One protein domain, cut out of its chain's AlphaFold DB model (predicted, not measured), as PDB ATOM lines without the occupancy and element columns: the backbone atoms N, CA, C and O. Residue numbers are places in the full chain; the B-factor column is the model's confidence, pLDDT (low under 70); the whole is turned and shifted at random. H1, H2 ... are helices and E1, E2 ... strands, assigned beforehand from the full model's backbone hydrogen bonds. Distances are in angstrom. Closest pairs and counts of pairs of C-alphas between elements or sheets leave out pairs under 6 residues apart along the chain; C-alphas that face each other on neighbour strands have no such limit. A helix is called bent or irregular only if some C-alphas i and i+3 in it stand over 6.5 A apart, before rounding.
ATOM      1  N   GLN A   4     118.615 161.388 283.327       95.06
ATOM      2  CA  GLN A   4     117.750 162.035 284.313       95.06
ATOM      3  C   GLN A   4     116.329 162.191 283.779       95.06
ATOM      4  O   GLN A   4     116.111 162.459 282.602       95.06
ATOM      5  N   LEU A   5     115.358 162.027 284.671       95.31
ATOM      6  CA  LEU A   5     113.950 162.261 284.391       95.31
ATOM      7  C   LEU A   5     113.530 163.574 285.042       95.31
ATOM      8  O   LEU A   5     113.590 163.706 286.265       95.31
ATOM      9  N   CYS A   6     113.091 164.528 284.226       96.00
ATOM     10  CA  CYS A   6     112.678 165.849 284.687       96.00
ATOM     11  C   CYS A   6     111.293 166.216 284.131       96.00
ATOM     12  O   CYS A   6     110.897 165.710 283.078       96.00
ATOM     13  N   PRO A   7     110.534 167.095 284.805       96.19
ATOM     14  CA  PRO A   7     109.356 167.720 284.211       96.19
ATOM     15  C   PRO A   7     109.739 168.543 282.977       96.19
ATOM     16  O   PRO A   7     110.823 169.122 282.941       96.19
ATOM     17  N   VAL A   8     108.846 168.613 281.989       96.88
ATOM     18  CA  VAL A   8     108.976 169.587 280.893       96.88
ATOM     19  C   VAL A   8     108.550 170.969 281.383       96.88
ATOM     20  O   VAL A   8     107.529 171.115 282.055       96.88
ATOM     21  N   GLU A   9     109.322 171.977 281.007       96.50
ATOM     22  CA  GLU A   9     109.063 173.397 281.195       96.50
ATOM     23  C   GLU A   9     108.696 174.051 279.858       96.50
ATOM     24  O   GLU A   9     109.029 173.554 278.784       96.50
ATOM     25  N   LEU A  10     108.025 175.204 279.902       95.25
ATOM     26  CA  LEU A  10     107.540 175.867 278.686       95.25
ATOM     27  C   LEU A  10     108.671 176.229 277.701       95.25
ATOM     28  O   LEU A  10     108.480 176.167 276.490       95.25
ATOM     29  N   GLN A  11     109.843 176.584 278.225       95.12
ATOM     30  CA  GLN A  11     111.032 176.924 277.439       95.12
ATOM     31  C   GLN A  11     111.670 175.720 276.733       95.12
ATOM     32  O   GLN A  11     112.308 175.892 275.697       95.12
ATOM     33  N   ASP A  12     111.431 174.498 277.218       95.56
ATOM     34  CA  ASP A  12     111.985 173.290 276.597       95.56
ATOM     35  C   ASP A  12     111.443 173.079 275.182       95.56
ATOM     36  O   ASP A  12     112.106 172.470 274.351       95.56
ATOM     37  N   PHE A  13     110.243 173.579 274.871       94.56
ATOM     38  CA  PHE A  13     109.678 173.463 273.525       94.56
ATOM     39  C   PHE A  13     110.489 174.242 272.479       94.56
ATOM     40  O   PHE A  13     110.514 173.827 271.323       94.56
ATOM     41  N   ASP A  14     111.132 175.351 272.863       91.88
ATOM     42  CA  ASP A  14     112.041 176.093 271.976       91.88
ATOM     43  C   ASP A  14     113.350 175.320 271.767       91.88
ATOM     44  O   ASP A  14     113.814 175.184 270.633       91.88
ATOM     45  N   GLU A  15     113.905 174.747 272.840       91.81
ATOM     46  CA  GLU A  15     115.101 173.897 272.778       91.81
ATOM     47  C   GLU A  15     114.856 172.679 271.877       91.81
ATOM     48  O   GLU A  15     115.563 172.473 270.893       91.81
ATOM     49  N   LEU A  16     113.771 171.948 272.125       91.62
ATOM     50  CA  LEU A  16     113.357 170.786 271.346       91.62
ATOM     51  C   LEU A  16     113.114 171.118 269.869       91.62
ATOM     52  O   LEU A  16     113.506 170.342 269.000       91.62
ATOM     53  N   ALA A  17     112.507 172.266 269.553       90.50
ATOM     54  CA  ALA A  17     112.324 172.697 268.167       90.50
ATOM     55  C   ALA A  17     113.660 173.018 267.471       90.50
ATOM     56  O   ALA A  17     113.796 172.799 266.265       90.50
ATOM     57  N   SER A  18     114.668 173.480 268.216       88.19
ATOM     58  CA  SER A  18     115.997 173.776 267.669       88.19
ATOM     59  C   SER A  18     116.785 172.519 267.262       88.19
ATOM     60  O   SER A  18     117.679 172.607 266.415       88.19
ATOM     61  N   HIS A  19     116.419 171.333 267.772       87.00
ATOM     62  CA  HIS A  19     117.121 170.070 267.500       87.00
ATOM     63  C   HIS A  19     117.155 169.692 266.015       87.00
ATOM     64  O   HIS A  19     118.101 169.036 265.575       87.00
ATOM     65  N   ALA A  20     116.191 170.158 265.215       84.44
ATOM     66  CA  ALA A  20     116.189 169.965 263.763       84.44
ATOM     67  C   ALA A  20     117.444 170.519 263.064       84.44
ATOM     68  O   ALA A  20     117.786 170.093 261.966       84.44
ATOM     69  N   THR A  21     118.155 171.462 263.691       82.31
ATOM     70  CA  THR A  21     119.415 172.000 263.156       82.31
ATOM     71  C   THR A  21     120.609 171.072 263.400       82.31
ATOM     72  O   THR A  21     121.595 171.116 262.650       82.31
ATOM     73  N   THR A  22     120.510 170.217 264.423       84.31
ATOM     74  CA  THR A  22     121.599 169.360 264.900       84.31
ATOM     75  C   THR A  22     121.584 167.987 264.237       84.31
ATOM     76  O   THR A  22     122.626 167.537 263.759       84.31
ATOM     77  N   TYR A  23     120.422 167.336 264.175       85.25
ATOM     78  CA  TYR A  23     120.303 165.974 263.646       85.25
ATOM     79  C   TYR A  23     120.138 165.948 262.117       85.25
ATOM     80  O   TYR A  23     119.725 166.946 261.512       85.25
ATOM     81  N   PRO A  24     120.472 164.824 261.455       89.75
ATOM     82  CA  PRO A  24     120.138 164.617 260.050       89.75
ATOM     83  C   PRO A  24     118.622 164.722 259.787       89.75
ATOM     84  O   PRO A  24     117.822 164.358 260.655       89.75
ATOM     85  N   PRO A  25     118.193 165.171 258.590       90.44
ATOM     86  CA  PRO A  25     116.781 165.147 258.208       90.44
ATOM     87  C   PRO A  25     116.183 163.745 258.362       90.44
ATOM     88  O   PRO A  25     116.758 162.764 257.898       90.44
ATOM     89  N   GLY A  26     115.026 163.653 259.018       85.00
ATOM     90  CA  GLY A  26     114.357 162.381 259.300       85.00
ATOM     91  C   GLY A  26     114.700 161.761 260.658       85.00
ATOM     92  O   GLY A  26     113.915 160.949 261.136       85.00
ATOM     93  N   GLU A  27     115.783 162.195 261.309       86.06
ATOM     94  CA  GLU A  27     116.186 161.779 262.666       86.06
ATOM     95  C   GLU A  27     115.824 162.828 263.736       86.06
ATOM     96  O   GLU A  27     116.458 162.923 264.786       86.06
ATOM     97  N   ASP A  28     114.812 163.656 263.471       81.00
ATOM     98  CA  ASP A  28     114.326 164.635 264.444       81.00
ATOM     99  C   ASP A  28     113.419 163.998 265.515       81.00
ATOM    100  O   ASP A  28     112.996 162.845 265.423       81.00
ATOM    101  N   LEU A  29     113.103 164.770 266.559       81.44
ATOM    102  CA  LEU A  29     112.278 164.332 267.689       81.44
ATOM    103  C   LEU A  29     110.773 164.278 267.351       81.44
ATOM    104  O   LEU A  29     109.935 164.738 268.130       81.44
ATOM    105  N   THR A  30     110.406 163.717 266.195       87.00
ATOM    106  CA  THR A  30     109.009 163.453 265.830       87.00
ATOM    107  C   THR A  30     108.650 161.973 265.968       87.00
ATOM    108  O   THR A  30     109.332 161.077 265.479       87.00
ATOM    109  N   GLY A  31     107.535 161.701 266.650       87.81
ATOM    110  CA  GLY A  31     106.976 160.353 266.776       87.81
ATOM    111  C   GLY A  31     106.031 159.999 265.625       87.81
ATOM    112  O   GLY A  31     105.489 160.873 264.949       87.81
ATOM    113  N   LEU A  32     105.773 158.704 265.421       90.69
ATOM    114  CA  LEU A  32     104.737 158.249 264.486       90.69
ATOM    115  C   LEU A  32     103.356 158.845 264.838       90.69
ATOM    116  O   LEU A  32     103.027 158.962 266.022       90.69
ATOM    117  N   PRO A  33     102.522 159.181 263.834       93.88
ATOM    118  CA  PRO A  33     102.692 158.925 262.400       93.88
ATOM    119  C   PRO A  33     103.400 160.060 261.636       93.88
ATOM    120  O   PRO A  33     103.436 160.039 260.410       93.88
ATOM    121  N   THR A  34     103.965 161.063 262.309       93.56
ATOM    122  CA  THR A  34     104.544 162.234 261.632       93.56
ATOM    123  C   THR A  34     105.595 161.878 260.571       93.56
ATOM    124  O   THR A  34     105.414 162.314 259.432       93.56
ATOM    125  N   PRO A  35     106.623 161.046 260.848       93.31
ATOM    126  CA  PRO A  35     107.650 160.726 259.854       93.31
ATOM    127  C   PRO A  35     107.134 160.078 258.563       93.31
ATOM    128  O   PRO A  35     107.761 160.229 257.521       93.31
ATOM    129  N   ILE A  36     105.995 159.376 258.613       94.44
ATOM    130  CA  ILE A  36     105.399 158.726 257.433       94.44
ATOM    131  C   ILE A  36     104.425 159.639 256.679       94.44
ATOM    132  O   ILE A  36     104.127 159.386 255.515       94.44
ATOM    133  N   CYS A  37     103.912 160.688 257.326       96.12
ATOM    134  CA  CYS A  37     102.958 161.622 256.728       96.12
ATOM    135  C   CYS A  37     103.600 162.941 256.283       96.12
ATOM    136  O   CYS A  37     103.022 163.634 255.453       96.12
ATOM    137  N   CYS A  38     104.766 163.293 256.822       95.00
ATOM    138  CA  CYS A  38     105.551 164.474 256.474       95.00
ATOM    139  C   CYS A  38     107.006 164.033 256.305       95.00
ATOM    140  O   CYS A  38     107.791 164.082 257.254       95.00
ATOM    141  N   ILE A  39     107.338 163.513 255.126       93.75
ATOM    142  CA  ILE A  39     108.702 163.086 254.806       93.75
ATOM    143  C   ILE A  39     109.548 164.341 254.598       93.75
ATOM    144  O   ILE A  39     109.113 165.272 253.928       93.75
ATOM    145  N   VAL A  40     110.747 164.350 255.172       93.31
ATOM    146  CA  VAL A  40     111.697 165.457 255.052       93.31
ATOM    147  C   VAL A  40     113.010 164.933 254.489       93.31
ATOM    148  O   VAL A  40     113.427 163.813 254.783       93.31
ATOM    149  N   THR A  41     113.652 165.750 253.673       93.31
ATOM    150  CA  THR A  41     114.908 165.471 252.969       93.31
ATOM    151  C   THR A  41     115.946 166.566 253.200       93.31
ATOM    152  O   THR A  41     117.144 166.312 253.074       93.31
ATOM    153  N   THR A  42     115.505 167.763 253.592       93.00
ATOM    154  CA  THR A  42     116.365 168.908 253.912       93.00
ATOM    155  C   THR A  42     116.286 169.279 255.394       93.00
ATOM    156  O   THR A  42     115.369 168.874 256.117       93.00
ATOM    157  N   LYS A  43     117.269 170.049 255.878       91.88
ATOM    158  CA  LYS A  43     117.265 170.538 257.269       91.88
ATOM    159  C   LYS A  43     116.164 171.569 257.488       91.88
ATOM    160  O   LYS A  43     115.575 171.625 258.562       91.88
ATOM    161  N   GLU A  44     115.873 172.357 256.464       92.19
ATOM    162  CA  GLU A  44     114.825 173.369 256.455       92.19
ATOM    163  C   GLU A  44     113.442 172.719 256.595       92.19
ATOM    164  O   GLU A  44     112.635 173.157 257.416       92.19
ATOM    165  N   GLU A  45     113.194 171.625 255.870       93.19
ATOM    166  CA  GLU A  45     111.972 170.820 256.004       93.19
ATOM    167  C   GLU A  45     111.850 170.201 257.401       93.19
ATOM    168  O   GLU A  45     110.788 170.286 258.023       93.19
ATOM    169  N   ALA A  46     112.936 169.620 257.923       93.00
ATOM    170  CA  ALA A  46     112.964 169.067 259.277       93.00
ATOM    171  C   ALA A  46     112.668 170.146 260.334       93.00
ATOM    172  O   ALA A  46     111.872 169.920 261.243       93.00
ATOM    173  N   ALA A  47     113.236 171.346 260.187       92.38
ATOM    174  CA  ALA A  47     112.992 172.468 261.089       92.38
ATOM    175  C   ALA A  47     111.539 172.950 261.036       92.38
ATOM    176  O   ALA A  47     110.919 173.132 262.086       92.38
ATOM    177  N   ALA A  48     110.966 173.096 259.837       92.81
ATOM    178  CA  ALA A  48     109.562 173.463 259.672       92.81
ATOM    179  C   ALA A  48     108.627 172.419 260.307       92.81
ATOM    180  O   ALA A  48     107.714 172.772 261.058       92.81
ATOM    181  N   ARG A  49     108.894 171.127 260.070       93.44
ATOM    182  CA  ARG A  49     108.157 170.008 260.668       93.44
ATOM    183  C   ARG A  49     108.226 170.036 262.192       93.44
ATOM    184  O   ARG A  49     107.191 169.978 262.858       93.44
ATOM    185  N   LEU A  50     109.429 170.142 262.750       92.88
ATOM    186  CA  LEU A  50     109.643 170.083 264.191       92.88
ATOM    187  C   LEU A  50     109.012 171.288 264.902       92.88
ATOM    188  O   LEU A  50     108.307 171.110 265.897       92.88
ATOM    189  N   ALA A  51     109.165 172.493 264.343       92.94
ATOM    190  CA  ALA A  51     108.527 173.705 264.852       92.94
ATOM    191  C   ALA A  51     106.996 173.591 264.839       92.94
ATOM    192  O   ALA A  51     106.339 173.879 265.842       92.94
ATOM    193  N   PHE A  52     106.414 173.114 263.736       93.44
ATOM    194  CA  PHE A  52     104.972 172.911 263.626       93.44
ATOM    195  C   PHE A  52     104.436 171.933 264.687       93.44
ATOM    196  O   PHE A  52     103.434 172.211 265.353       93.44
ATOM    197  N   HIS A  53     105.125 170.809 264.905       92.38
ATOM    198  CA  HIS A  53     104.701 169.812 265.889       92.38
ATOM    199  C   HIS A  53     104.897 170.267 267.338       92.38
ATOM    200  O   HIS A  53     103.980 170.091 268.147       92.38
ATOM    201  N   PHE A  54     106.028 170.888 267.688       93.25
ATOM    202  CA  PHE A  54     106.236 171.375 269.056       93.25
ATOM    203  C   PHE A  54     105.393 172.599 269.394       93.25
ATOM    204  O   PHE A  54     104.972 172.713 270.543       93.25
ATOM    205  N   ASN A  55     105.028 173.444 268.425       92.75
ATOM    206  CA  ASN A  55     104.031 174.493 268.655       92.75
ATOM    207  C   ASN A  55     102.689 173.903 269.092       92.75
ATOM    208  O   ASN A  55     102.061 174.400 270.024       92.75
ATOM    209  N   LYS A  56     102.268 172.786 268.491       92.06
ATOM    210  CA  LYS A  56     101.058 172.089 268.931       92.06
ATOM    211  C   LYS A  56     101.201 171.482 270.329       92.06
ATOM    212  O   LYS A  56     100.277 171.608 271.133       92.06
ATOM    213  N   GLN A  57     102.337 170.849 270.636       93.44
ATOM    214  CA  GLN A  57     102.582 170.321 271.986       93.44
ATOM    215  C   GLN A  57     102.611 171.445 273.030       93.44
ATOM    216  O   GLN A  57     102.030 171.276 274.097       93.44
ATOM    217  N   ARG A  58     103.183 172.610 272.698       94.75
ATOM    218  CA  ARG A  58     103.165 173.822 273.528       94.75
ATOM    219  C   ARG A  58     101.741 174.303 273.791       94.75
ATOM    220  O   ARG A  58     101.378 174.507 274.946       94.75
ATOM    221  N   THR A  59     100.915 174.440 272.751       92.88
ATOM    222  CA  THR A  59      99.500 174.821 272.909       92.88
ATOM    223  C   THR A  59      98.771 173.854 273.833       92.88
ATOM    224  O   THR A  59      98.015 174.284 274.701       92.88
ATOM    225  N   ARG A  60      99.040 172.549 273.709       93.38
ATOM    226  CA  ARG A  60      98.456 171.541 274.596       93.38
ATOM    227  C   ARG A  60      98.989 171.634 276.024       93.38
ATOM    228  O   ARG A  60      98.201 171.578 276.952       93.38
ATOM    229  N   PHE A  61     100.294 171.812 276.209       95.06
ATOM    230  CA  PHE A  61     100.914 171.975 277.528       95.06
ATOM    231  C   PHE A  61     100.280 173.120 278.327       95.06
ATOM    232  O   PHE A  61     100.093 172.998 279.532       95.06
ATOM    233  N   VAL A  62      99.924 174.215 277.650       94.94
ATOM    234  CA  VAL A  62      99.278 175.375 278.279       94.94
ATOM    235  C   VAL A  62      97.763 175.190 278.430       94.94
ATOM    236  O   VAL A  62      97.190 175.662 279.409       94.94
ATOM    237  N   GLY A  63      97.105 174.558 277.455       92.81
ATOM    238  CA  GLY A  63      95.643 174.550 277.346       92.81
ATOM    239  C   GLY A  63      94.925 173.302 277.864       92.81
ATOM    240  O   GLY A  63      93.732 173.380 278.144       92.81
ATOM    241  N   ASP A  64      95.609 172.164 277.986       92.00
ATOM    242  CA  ASP A  64      95.012 170.883 278.374       92.00
ATOM    243  C   ASP A  64      95.409 170.526 279.821       92.00
ATOM    244  O   ASP A  64      96.541 170.115 280.066       92.00
ATOM    245  N   PRO A  65      94.508 170.640 280.813       89.38
ATOM    246  CA  PRO A  65      94.841 170.353 282.210       89.38
ATOM    247  C   PRO A  65      95.051 168.856 282.495       89.38
ATOM    248  O   PRO A  65      95.548 168.489 283.568       89.38
ATOM    249  N   THR A  66      94.667 167.977 281.568       90.25
ATOM    250  CA  THR A  66      94.784 166.522 281.726       90.25
ATOM    251  C   THR A  66      96.158 166.013 281.300       90.25
ATOM    252  O   THR A  66      96.582 164.940 281.732       90.25
ATOM    253  N   VAL A  67      96.897 166.794 280.505       93.12
ATOM    254  CA  VAL A  67      98.193 166.385 279.964       93.12
ATOM    255  C   VAL A  67      99.304 166.467 281.008       93.12
ATOM    256  O   VAL A  67      99.349 167.353 281.865       93.12
ATOM    257  N   ARG A  68     100.244 165.534 280.930       94.12
ATOM    258  CA  ARG A  68     101.489 165.519 281.693       94.12
ATOM    259  C   ARG A  68     102.641 165.275 280.736       94.12
ATOM    260  O   ARG A  68     102.519 164.496 279.791       94.12
ATOM    261  N   TYR A  69     103.754 165.949 280.997       95.62
ATOM    262  CA  TYR A  69     104.963 165.838 280.197       95.62
ATOM    263  C   TYR A  69     106.175 165.587 281.086       95.62
ATOM    264  O   TYR A  69     106.333 166.203 282.142       95.62
ATOM    265  N   MET A  70     107.054 164.715 280.611       96.56
ATOM    266  CA  MET A  70     108.390 164.517 281.154       96.56
ATOM    267  C   MET A  70     109.416 164.537 280.036       96.56
ATOM    268  O   MET A  70     109.116 164.168 278.901       96.56
ATOM    269  N   LYS A  71     110.631 164.935 280.387       95.69
ATOM    270  CA  LYS A  71     111.806 164.890 279.531       95.69
ATOM    271  C   LYS A  71     112.847 163.934 280.095       95.69
ATOM    272  O   LYS A  71     112.995 163.806 281.313       95.69
ATOM    273  N   VAL A  72     113.559 163.280 279.187       94.88
ATOM    274  CA  VAL A  72     114.769 162.515 279.485       94.88
ATOM    275  C   VAL A  72     115.959 163.402 279.149       94.88
ATOM    276  O   VAL A  72     116.085 163.850 278.010       94.88
ATOM    277  N   ILE A  73     116.808 163.642 280.141       95.19
ATOM    278  CA  ILE A  73     118.034 164.419 280.004       95.19
ATOM    279  C   ILE A  73     119.238 163.479 279.958       95.19
ATOM    280  O   ILE A  73     119.407 162.641 280.845       95.19
ATOM    281  N   ASP A  74     120.086 163.665 278.954       92.56
ATOM    282  CA  ASP A  74     121.438 163.125 278.877       92.56
ATOM    283  C   ASP A  74     122.445 164.262 279.087       92.56
ATOM    284  O   ASP A  74     122.650 165.105 278.216       92.56
ATOM    285  N   THR A  75     123.063 164.306 280.267       88.19
ATOM    286  CA  THR A  75     123.979 165.392 280.655       88.19
ATOM    287  C   THR A  75     125.291 165.391 279.878       88.19
ATOM    288  O   THR A  75     126.021 166.378 279.925       88.19
ATOM    289  N   ASP A  76     125.602 164.290 279.192       88.81
ATOM    290  CA  ASP A  76     126.829 164.140 278.414       88.81
ATOM    291  C   ASP A  76     126.634 164.624 276.954       88.81
ATOM    292  O   ASP A  76     127.584 164.628 276.167       88.81
ATOM    293  N   ASN A  77     125.417 165.047 276.579       82.94
ATOM    294  CA  ASN A  77     125.043 165.453 275.225       82.94
ATOM    295  C   ASN A  77     124.983 166.991 275.079       82.94
ATOM    296  O   ASN A  77     124.414 167.654 275.948       82.94
ATOM    297  N   PRO A  78     125.501 167.583 273.978       79.88
ATOM    298  CA  PRO A  78     125.321 169.010 273.681       79.88
ATOM    299  C   PRO A  78     123.858 169.460 273.650       79.88
ATOM    300  O   PRO A  78     123.568 170.598 274.006       79.88
ATOM    301  N   ASN A  79     122.963 168.555 273.244       82.50
ATOM    302  CA  ASN A  79     121.519 168.725 273.294       82.50
ATOM    303  C   ASN A  79     120.969 167.802 274.389       82.50
ATOM    304  O   ASN A  79     120.710 166.623 274.122       82.50
ATOM    305  N   PRO A  80     120.841 168.294 275.630       87.75
ATOM    306  CA  PRO A  80     120.604 167.430 276.774       87.75
ATOM    307  C   PRO A  80     119.237 166.743 276.720       87.75
ATOM    308  O   PRO A  80     119.108 165.627 277.214       87.75
ATOM    309  N   ILE A  81     118.212 167.346 276.106       92.44
ATOM    310  CA  ILE A  81     116.869 166.753 276.044       92.44
ATOM    311  C   ILE A  81     116.755 165.727 274.907       92.44
ATOM    312  O   ILE A  81     116.349 166.036 273.790       92.44
ATOM    313  N   ILE A  82     117.043 164.461 275.191       89.50
ATOM    314  CA  ILE A  82     117.072 163.412 274.159       89.50
ATOM    315  C   ILE A  82     115.706 162.768 273.877       89.50
ATOM    316  O   ILE A  82     115.551 162.032 272.904       89.50
ATOM    317  N   SER A  83     114.708 162.994 274.735       89.94
ATOM    318  CA  SER A  83     113.356 162.458 274.553       89.94
ATOM    319  C   SER A  83     112.336 163.202 275.409       89.94
ATOM    320  O   SER A  83     112.663 163.689 276.493       89.94
ATOM    321  N   ILE A  84     111.080 163.219 274.958       92.62
ATOM    322  CA  ILE A  84     109.933 163.597 275.781       92.62
ATOM    323  C   ILE A  84     108.890 162.484 275.797       92.62
ATOM    324  O   ILE A  84     108.643 161.814 274.795       92.62
ATOM    325  N   ALA A  85     108.235 162.329 276.941       91.69
ATOM    326  CA  ALA A  85     107.059 161.495 277.102       91.69
ATOM    327  C   ALA A  85     105.864 162.381 277.442       91.69
ATOM    328  O   ALA A  85     105.965 163.303 278.254       91.69
ATOM    329  N   ARG A  86     104.726 162.070 276.829       92.31
ATOM    330  CA  ARG A  86     103.442 162.710 277.095       92.31
ATOM    331  C   ARG A  86     102.423 161.640 277.427       92.31
ATOM    332  O   ARG A  86     102.263 160.688 276.664       92.31
ATOM    333  N   TRP A  87     101.696 161.841 278.510       90.50
ATOM    334  CA  TRP A  87     100.522 161.045 278.835       90.50
ATOM    335  C   TRP A  87      99.432 161.952 279.384       90.50
ATOM    336  O   TRP A  87      99.633 163.151 279.590       90.50
ATOM    337  N   HIS A  88      98.270 161.366 279.602       89.62
ATOM    338  CA  HIS A  88      97.112 162.054 280.132       89.62
ATOM    339  C   HIS A  88      96.656 161.385 281.410       89.62
ATOM    340  O   HIS A  88      96.947 160.214 281.630       89.62
ATOM    341  N   PHE A  89      95.966 162.152 282.241       89.38
ATOM    342  CA  PHE A  89      95.218 161.627 283.366       89.38
ATOM    343  C   PHE A  89      93.786 162.154 283.306       89.38
ATOM    344  O   PHE A  89      93.538 163.345 283.515       89.38
ATOM    345  N   TYR A  90      92.855 161.247 283.045       88.00
ATOM    346  CA  TYR A  90      91.429 161.498 282.944       88.00
ATOM    347  C   TYR A  90      90.726 160.892 284.162       88.00
ATOM    348  O   TYR A  90      90.484 159.684 284.193       88.00
ATOM    349  N   PRO A  91      90.360 161.690 285.181       85.69
ATOM    350  CA  PRO A  91      89.780 161.159 286.417       85.69
ATOM    351  C   PRO A  91      88.421 160.475 286.207       85.69
ATOM    352  O   PRO A  91      88.058 159.594 286.979       85.69
ATOM    353  N   ASN A  92      87.694 160.857 285.154       86.19
ATOM    354  CA  ASN A  92      86.390 160.294 284.797       86.19
ATOM    355  C   ASN A  92      86.471 159.335 283.594       86.19
ATOM    356  O   ASN A  92      85.444 158.969 283.031       86.19
ATOM    357  N   GLY A  93      87.684 158.939 283.200       86.31
ATOM    358  CA  GLY A  93      87.942 158.181 281.981       86.31
ATOM    359  C   GLY A  93      88.033 159.036 280.721       86.31
ATOM    360  O   GLY A  93      87.702 160.221 280.712       86.31
ATOM    361  N   TYR A  94      88.550 158.414 279.665       86.56
ATOM    362  CA  TYR A  94      88.814 159.045 278.376       86.56
ATOM    363  C   TYR A  94      87.520 159.343 277.605       86.56
ATOM    364  O   TYR A  94      86.754 158.424 277.308       86.56
ATOM    365  N   ASP A  95      87.320 160.605 277.215       87.50
ATOM    366  CA  ASP A  95      86.268 161.027 276.283       87.50
ATOM    367  C   ASP A  95      86.872 161.258 274.894       87.50
ATOM    368  O   ASP A  95      87.627 162.200 274.662       87.50
ATOM    369  N   PHE A  96      86.533 160.393 273.939       87.00
ATOM    370  CA  PHE A  96      87.099 160.474 272.598       87.00
ATOM    371  C   PHE A  96      86.768 161.786 271.875       87.00
ATOM    372  O   PHE A  96      87.656 162.351 271.235       87.00
ATOM    373  N   GLU A  97      85.531 162.274 271.966       88.62
ATOM    374  CA  GLU A  97      85.095 163.457 271.215       88.62
ATOM    375  C   GLU A  97      85.713 164.737 271.785       88.62
ATOM    376  O   GLU A  97      86.079 165.640 271.029       88.62
ATOM    377  N   ALA A  98      85.895 164.791 273.107       88.00
ATOM    378  CA  ALA A  98      86.572 165.901 273.769       88.00
ATOM    379  C   ALA A  98      88.087 165.921 273.496       88.00
ATOM    380  O   ALA A  98      88.672 166.997 273.363       88.00
ATOM    381  N   GLU A  99      88.725 164.751 273.379       88.00
ATOM    382  CA  GLU A  99      90.190 164.649 273.356       88.00
ATOM    383  C   GLU A  99      90.814 164.583 271.958       88.00
ATOM    384  O   GLU A  99      91.936 165.061 271.748       88.00
ATOM    385  N   ILE A 100      90.106 164.034 270.965       89.12
ATOM    386  CA  ILE A 100      90.645 163.882 269.607       89.12
ATOM    387  C   ILE A 100      91.070 165.205 268.917       89.12
ATOM    388  O   ILE A 100      92.032 165.169 268.133       89.12
ATOM    389  N   PRO A 101      90.463 166.387 269.185       89.75
ATOM    390  CA  PRO A 101      90.908 167.649 268.587       89.75
ATOM    391  C   PRO A 101      92.344 168.031 268.964       89.75
ATOM    392  O   PRO A 101      93.044 168.657 268.167       89.75
ATOM    393  N   TRP A 102      92.824 167.612 270.137       89.00
ATOM    394  CA  TRP A 102      94.198 167.872 270.561       89.00
ATOM    395  C   TRP A 102      95.243 167.045 269.800       89.00
ATOM    396  O   TRP A 102      96.430 167.376 269.809       89.00
ATOM    397  N   GLU A 103      94.831 165.960 269.146       88.00
ATOM    398  CA  GLU A 103      95.711 165.031 268.428       88.00
ATOM    399  C   GLU A 103      95.733 165.343 266.926       88.00
ATOM    400  O   GLU A 103      96.803 165.404 266.317       88.00
ATOM    401  N   MET A 104      94.583 165.657 266.325       91.25
ATOM    402  CA  MET A 104      94.443 165.912 264.882       91.25
ATOM    403  C   MET A 104      94.836 167.336 264.472       91.25
ATOM    404  O   MET A 104      94.695 168.279 265.245       91.25
ATOM    405  N   HIS A 105      95.341 167.524 263.255       91.50
ATOM    406  CA  HIS A 105      95.548 168.858 262.683       91.50
ATOM    407  C   HIS A 105      94.314 169.274 261.893       91.50
ATOM    408  O   HIS A 105      93.936 168.596 260.942       91.50
ATOM    409  N   ILE A 106      93.697 170.389 262.265       87.94
ATOM    410  CA  ILE A 106      92.593 170.979 261.509       87.94
ATOM    411  C   ILE A 106      93.182 172.177 260.762       87.94
ATOM    412  O   ILE A 106      93.554 173.147 261.421       87.94
ATOM    413  N   PRO A 107      93.339 172.117 259.425       85.62
ATOM    414  CA  PRO A 107      93.809 173.260 258.657       85.62
ATOM    415  C   PRO A 107      92.815 174.410 258.809       85.62
ATOM    416  O   PRO A 107      91.676 174.320 258.352       85.62
ATOM    417  N   THR A 108      93.235 175.474 259.484       88.00
ATOM    418  CA  THR A 108      92.516 176.750 259.524       88.00
ATOM    419  C   THR A 108      93.300 177.785 258.719       88.00
ATOM    420  O   THR A 108      94.503 177.592 258.507       88.00
ATOM    421  N   PRO A 109      92.674 178.888 258.271       89.44
ATOM    422  CA  PRO A 109      93.385 179.958 257.571       89.44
ATOM    423  C   PRO A 109      94.611 180.484 258.337       89.44
ATOM    424  O   PRO A 109      95.613 180.833 257.723       89.44
ATOM    425  N   GLU A 110      94.556 180.490 259.669       87.19
ATOM    426  CA  GLU A 110      95.634 180.945 260.552       87.19
ATOM    427  C   GLU A 110      96.749 179.904 260.697       87.19
ATOM    428  O   GLU A 110      97.919 180.263 260.821       87.19
ATOM    429  N   LEU A 111      96.405 178.611 260.676       86.75
ATOM    430  CA  LEU A 111      97.377 177.521 260.770       86.75
ATOM    431  C   LEU A 111      98.080 177.273 259.430       86.75
ATOM    432  O   LEU A 111      99.243 176.871 259.421       86.75
ATOM    433  N   GLN A 112      97.398 177.524 258.309       87.62
ATOM    434  CA  GLN A 112      97.860 177.199 256.958       87.62
ATOM    435  C   GLN A 112      99.294 177.661 256.642       87.62
ATOM    436  O   GLN A 112     100.043 176.849 256.099       87.62
ATOM    437  N   PRO A 113      99.731 178.886 257.003       89.12
ATOM    438  CA  PRO A 113     101.095 179.345 256.729       89.12
ATOM    439  C   PRO A 113     102.183 178.568 257.482       89.12
ATOM    440  O   PRO A 113     103.346 178.634 257.104       89.12
ATOM    441  N   SER A 114     101.822 177.864 258.560       90.94
ATOM    442  CA  SER A 114     102.754 177.101 259.401       90.94
ATOM    443  C   SER A 114     102.811 175.610 259.067       90.94
ATOM    444  O   SER A 114     103.679 174.908 259.581       90.94
ATOM    445  N   ILE A 115     101.888 175.113 258.236       94.06
ATOM    446  CA  ILE A 115     101.833 173.699 257.858       94.06
ATOM    447  C   ILE A 115     103.045 173.381 256.966       94.06
ATOM    448  O   ILE A 115     103.222 174.053 255.947       94.06
ATOM    449  N   PRO A 116     103.859 172.361 257.301       94.19
ATOM    450  CA  PRO A 116     104.984 171.957 256.469       94.19
ATOM    451  C   PRO A 116     104.539 171.585 255.055       94.19
ATOM    452  O   PRO A 116     103.474 170.990 254.857       94.19
ATOM    453  N   GLN A 117     105.384 171.909 254.077       89.69
ATOM    454  CA  GLN A 117     105.151 171.521 252.693       89.69
ATOM    455  C   GLN A 117     105.020 169.991 252.588       89.69
ATOM    456  O   GLN A 117     105.691 169.249 253.305       89.69
ATOM    457  N   ASP A 118     104.101 169.530 251.739       89.81
ATOM    458  CA  ASP A 118     103.828 168.109 251.482       89.81
ATOM    459  C   ASP A 118     103.371 167.286 252.702       89.81
ATOM    460  O   ASP A 118     103.287 166.057 252.639       89.81
ATOM    461  N   PHE A 119     102.989 167.938 253.808       95.62
ATOM    462  CA  PHE A 119     102.405 167.230 254.940       95.62
ATOM    463  C   PHE A 119     101.025 166.657 254.580       95.62
ATOM    464  O   PHE A 119     100.035 167.378 254.425       95.62
ATOM    465  N   ASN A 120     100.931 165.327 254.522       96.62
ATOM    466  CA  ASN A 120      99.684 164.602 254.317       96.62
ATOM    467  C   ASN A 120      98.837 164.575 255.603       96.62
ATOM    468  O   ASN A 120      98.719 163.555 256.291       96.62
ATOM    469  N   ILE A 121      98.226 165.719 255.920       95.19
ATOM    470  CA  ILE A 121      97.311 165.890 257.056       95.19
ATOM    471  C   ILE A 121      96.153 164.879 257.040       95.19
ATOM    472  O   ILE A 121      95.864 164.324 258.104       95.19
ATOM    473  N   PRO A 122      95.494 164.581 255.898       96.06
ATOM    474  CA  PRO A 122      94.446 163.562 255.861       96.06
ATOM    475  C   PRO A 122      94.917 162.194 256.367       96.06
ATOM    476  O   PRO A 122      94.251 161.602 257.218       96.06
ATOM    477  N   ALA A 123      96.081 161.714 255.911       96.81
ATOM    478  CA  ALA A 123      96.646 160.449 256.378       96.81
ATOM    479  C   ALA A 123      97.029 160.511 257.863       96.81
ATOM    480  O   ALA A 123      96.670 159.618 258.632       96.81
ATOM    481  N   HIS A 124      97.687 161.592 258.291       96.31
ATOM    482  CA  HIS A 124      98.060 161.797 259.691       96.31
ATOM    483  C   HIS A 124      96.840 161.734 260.619       96.31
ATOM    484  O   HIS A 124      96.821 160.988 261.600       96.31
ATOM    485  N   ASN A 125      95.783 162.473 260.285       96.12
ATOM    486  CA  ASN A 125      94.553 162.494 261.069       96.12
ATOM    487  C   ASN A 125      93.826 161.150 261.038       96.12
ATOM    488  O   ASN A 125      93.255 160.758 262.053       96.12
ATOM    489  N   HIS A 126      93.861 160.432 259.913       95.94
ATOM    490  CA  HIS A 126      93.304 159.087 259.828       95.94
ATOM    491  C   HIS A 126      93.997 158.127 260.806       95.94
ATOM    492  O   HIS A 126      93.310 157.427 261.555       95.94
ATOM    493  N   PHE A 127      95.333 158.130 260.864       95.19
ATOM    494  CA  PHE A 127      96.083 157.293 261.806       95.19
ATOM    495  C   PHE A 127      95.752 157.624 263.263       95.19
ATOM    496  O   PHE A 127      95.465 156.713 264.042       95.19
ATOM    497  N   LEU A 128      95.736 158.909 263.634       93.38
ATOM    498  CA  LEU A 128      95.439 159.319 265.011       93.38
ATOM    499  C   LEU A 128      93.994 159.020 265.409       93.38
ATOM    500  O   LEU A 128      93.766 158.441 266.469       93.38
ATOM    501  N   ARG A 129      93.025 159.311 264.534       93.12
ATOM    502  CA  ARG A 129      91.613 158.974 264.754       93.12
ATOM    503  C   ARG A 129      91.413 157.473 264.934       93.12
ATOM    504  O   ARG A 129      90.671 157.068 265.819       93.12
ATOM    505  N   SER A 130      92.088 156.656 264.129       92.38
ATOM    506  CA  SER A 130      91.994 155.195 264.224       92.38
ATOM    507  C   SER A 130      92.606 154.677 265.528       92.38
ATOM    508  O   SER A 130      91.971 153.894 266.232       92.38
ATOM    509  N   ARG A 131      93.806 155.159 265.890       89.94
ATOM    510  CA  ARG A 131      94.486 154.823 267.152       89.94
ATOM    511  C   ARG A 131      93.632 155.184 268.364       89.94
ATOM    512  O   ARG A 131      93.427 154.354 269.244       89.94
ATOM    513  N   ASP A 132      93.160 156.425 268.425       87.12
ATOM    514  CA  ASP A 132      92.459 156.935 269.601       87.12
ATOM    515  C   ASP A 132      91.012 156.449 269.669       87.12
ATOM    516  O   ASP A 132      90.520 156.182 270.761       87.12
ATOM    517  N   GLY A 133      90.355 156.226 268.528       86.62
ATOM    518  CA  GLY A 133      89.031 155.605 268.487       86.62
ATOM    519  C   GLY A 133      89.070 154.166 269.002       86.62
ATOM    520  O   GLY A 133      88.175 153.742 269.734       86.62
ATOM    521  N   ALA A 134      90.157 153.437 268.719       87.50
ATOM    522  CA  ALA A 134      90.357 152.088 269.235       87.50
ATOM    523  C   ALA A 134      90.485 152.039 270.770       87.50
ATOM    524  O   ALA A 134      90.208 150.986 271.341       87.50
ATOM    525  N   ARG A 135      90.836 153.145 271.458       83.75
ATOM    526  CA  ARG A 135      90.922 153.209 272.939       83.75
ATOM    527  C   ARG A 135      89.642 152.765 273.624       83.75
ATOM    528  O   ARG A 135      89.708 152.099 274.649       83.75
ATOM    529  N   THR A 136      88.495 153.042 273.011       77.25
ATOM    530  CA  THR A 136      87.180 152.624 273.518       77.25
ATOM    531  C   THR A 136      87.037 151.107 273.680       77.25
ATOM    532  O   THR A 136      86.192 150.658 274.446       77.25
ATOM    533  N   SER A 137      87.867 150.308 272.998       82.56
ATOM    534  CA  SER A 137      87.824 148.842 273.079       82.56
ATOM    535  C   SER A 137      88.722 148.234 274.165       82.56
ATOM    536  O   SER A 137      88.536 147.067 274.503       82.56
ATOM    537  N   TRP A 138      89.677 148.989 274.720       79.94
ATOM    538  CA  TRP A 138      90.637 148.486 275.718       79.94
ATOM    539  C   TRP A 138      90.774 149.355 276.976       79.94
ATOM    540  O   TRP A 138      91.381 148.909 277.948       79.94
TER     541      TRP A 138
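AT A GLANCE: This is residues 4 to 138 of the 145 residues of an uncharacterized protein of Coleophoma cylindrospora (UniProt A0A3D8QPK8). Helix H3 runs near the middle with the shorter H1 side by side with it, and a small sheet of E1, E2 and E3 is grazed by H1 and by residues 57 to 61 of H3. A helical hairpin of H4 and H5 makes another side, with short H2 at the first residues of H5. The printed part has 135 residues with five named helices and three named strands, in the order E1 H1 H2 H3 E2 E3 H4 H5; the sheet, E1 E2 E3, is antiparallel, and the class is mixed. It is compact, with a radius of gyration of the C-alphas of 15.3 A and spans of 41 by 36 by 27 A.

HOW THE PARTS SIT: Edge strand E1, residues 4 to 7, is antiparallel to E2, residues 67 to 74; N 6 and O 71 are within hydrogen-bond range at 3.0 A. E2 and E3, residues 81 to 88, form a hairpin, with N 70 and O 85 in range at 3.0 A. H1, residues 12 to 21, touches H3, residues 43 to 63, at a shallow tilt of 10 degrees, opposite ways; the closest C-alphas, of Ala 20 and Ala 47, are 4.9 A apart. H2, residues 34 to 37, touches residues 121 to 124 alone of H5, residues 121 to 137; the closest C-alphas are Cys 37 and His 124, 5.7 A. H4, residues 96 to 102, touches H5 at residues 129 to 136 alone, opposite ways at a shallow tilt of 34.5 degrees, only just short of steep; the closest C-alphas are Phe 96 and Gly 133, 6.7 A. Every O i to N i+4 pair is within range in H3, but 4 of 6 in H1, 10 of 13 in H5 and 1 of 3 in H4, where 2 of 4 O i to N i+3 pairs are; H2 is too short for an i+4 pair.

IN THESE COORDINATES: E1 begins at C-alpha 4, (117.750, 162.035, 284.313). H3 is 29.8 A long, E2 23.5 A and E3 20.7 A. H5 is 25.2 A long and ends at C-alpha 137, (87.824, 148.842, 273.079). H4 is irregular, only just: C-alphas 98 and 101 are 7.0 A apart.

THE WHOLE: The C-alphas farthest apart, of Thr 42 and Asn 92, are 43.9 A apart. The printed part has no cut; the links H1 to H2 and H4 to H5 are long. No printed residue is under 70 in pLDDT.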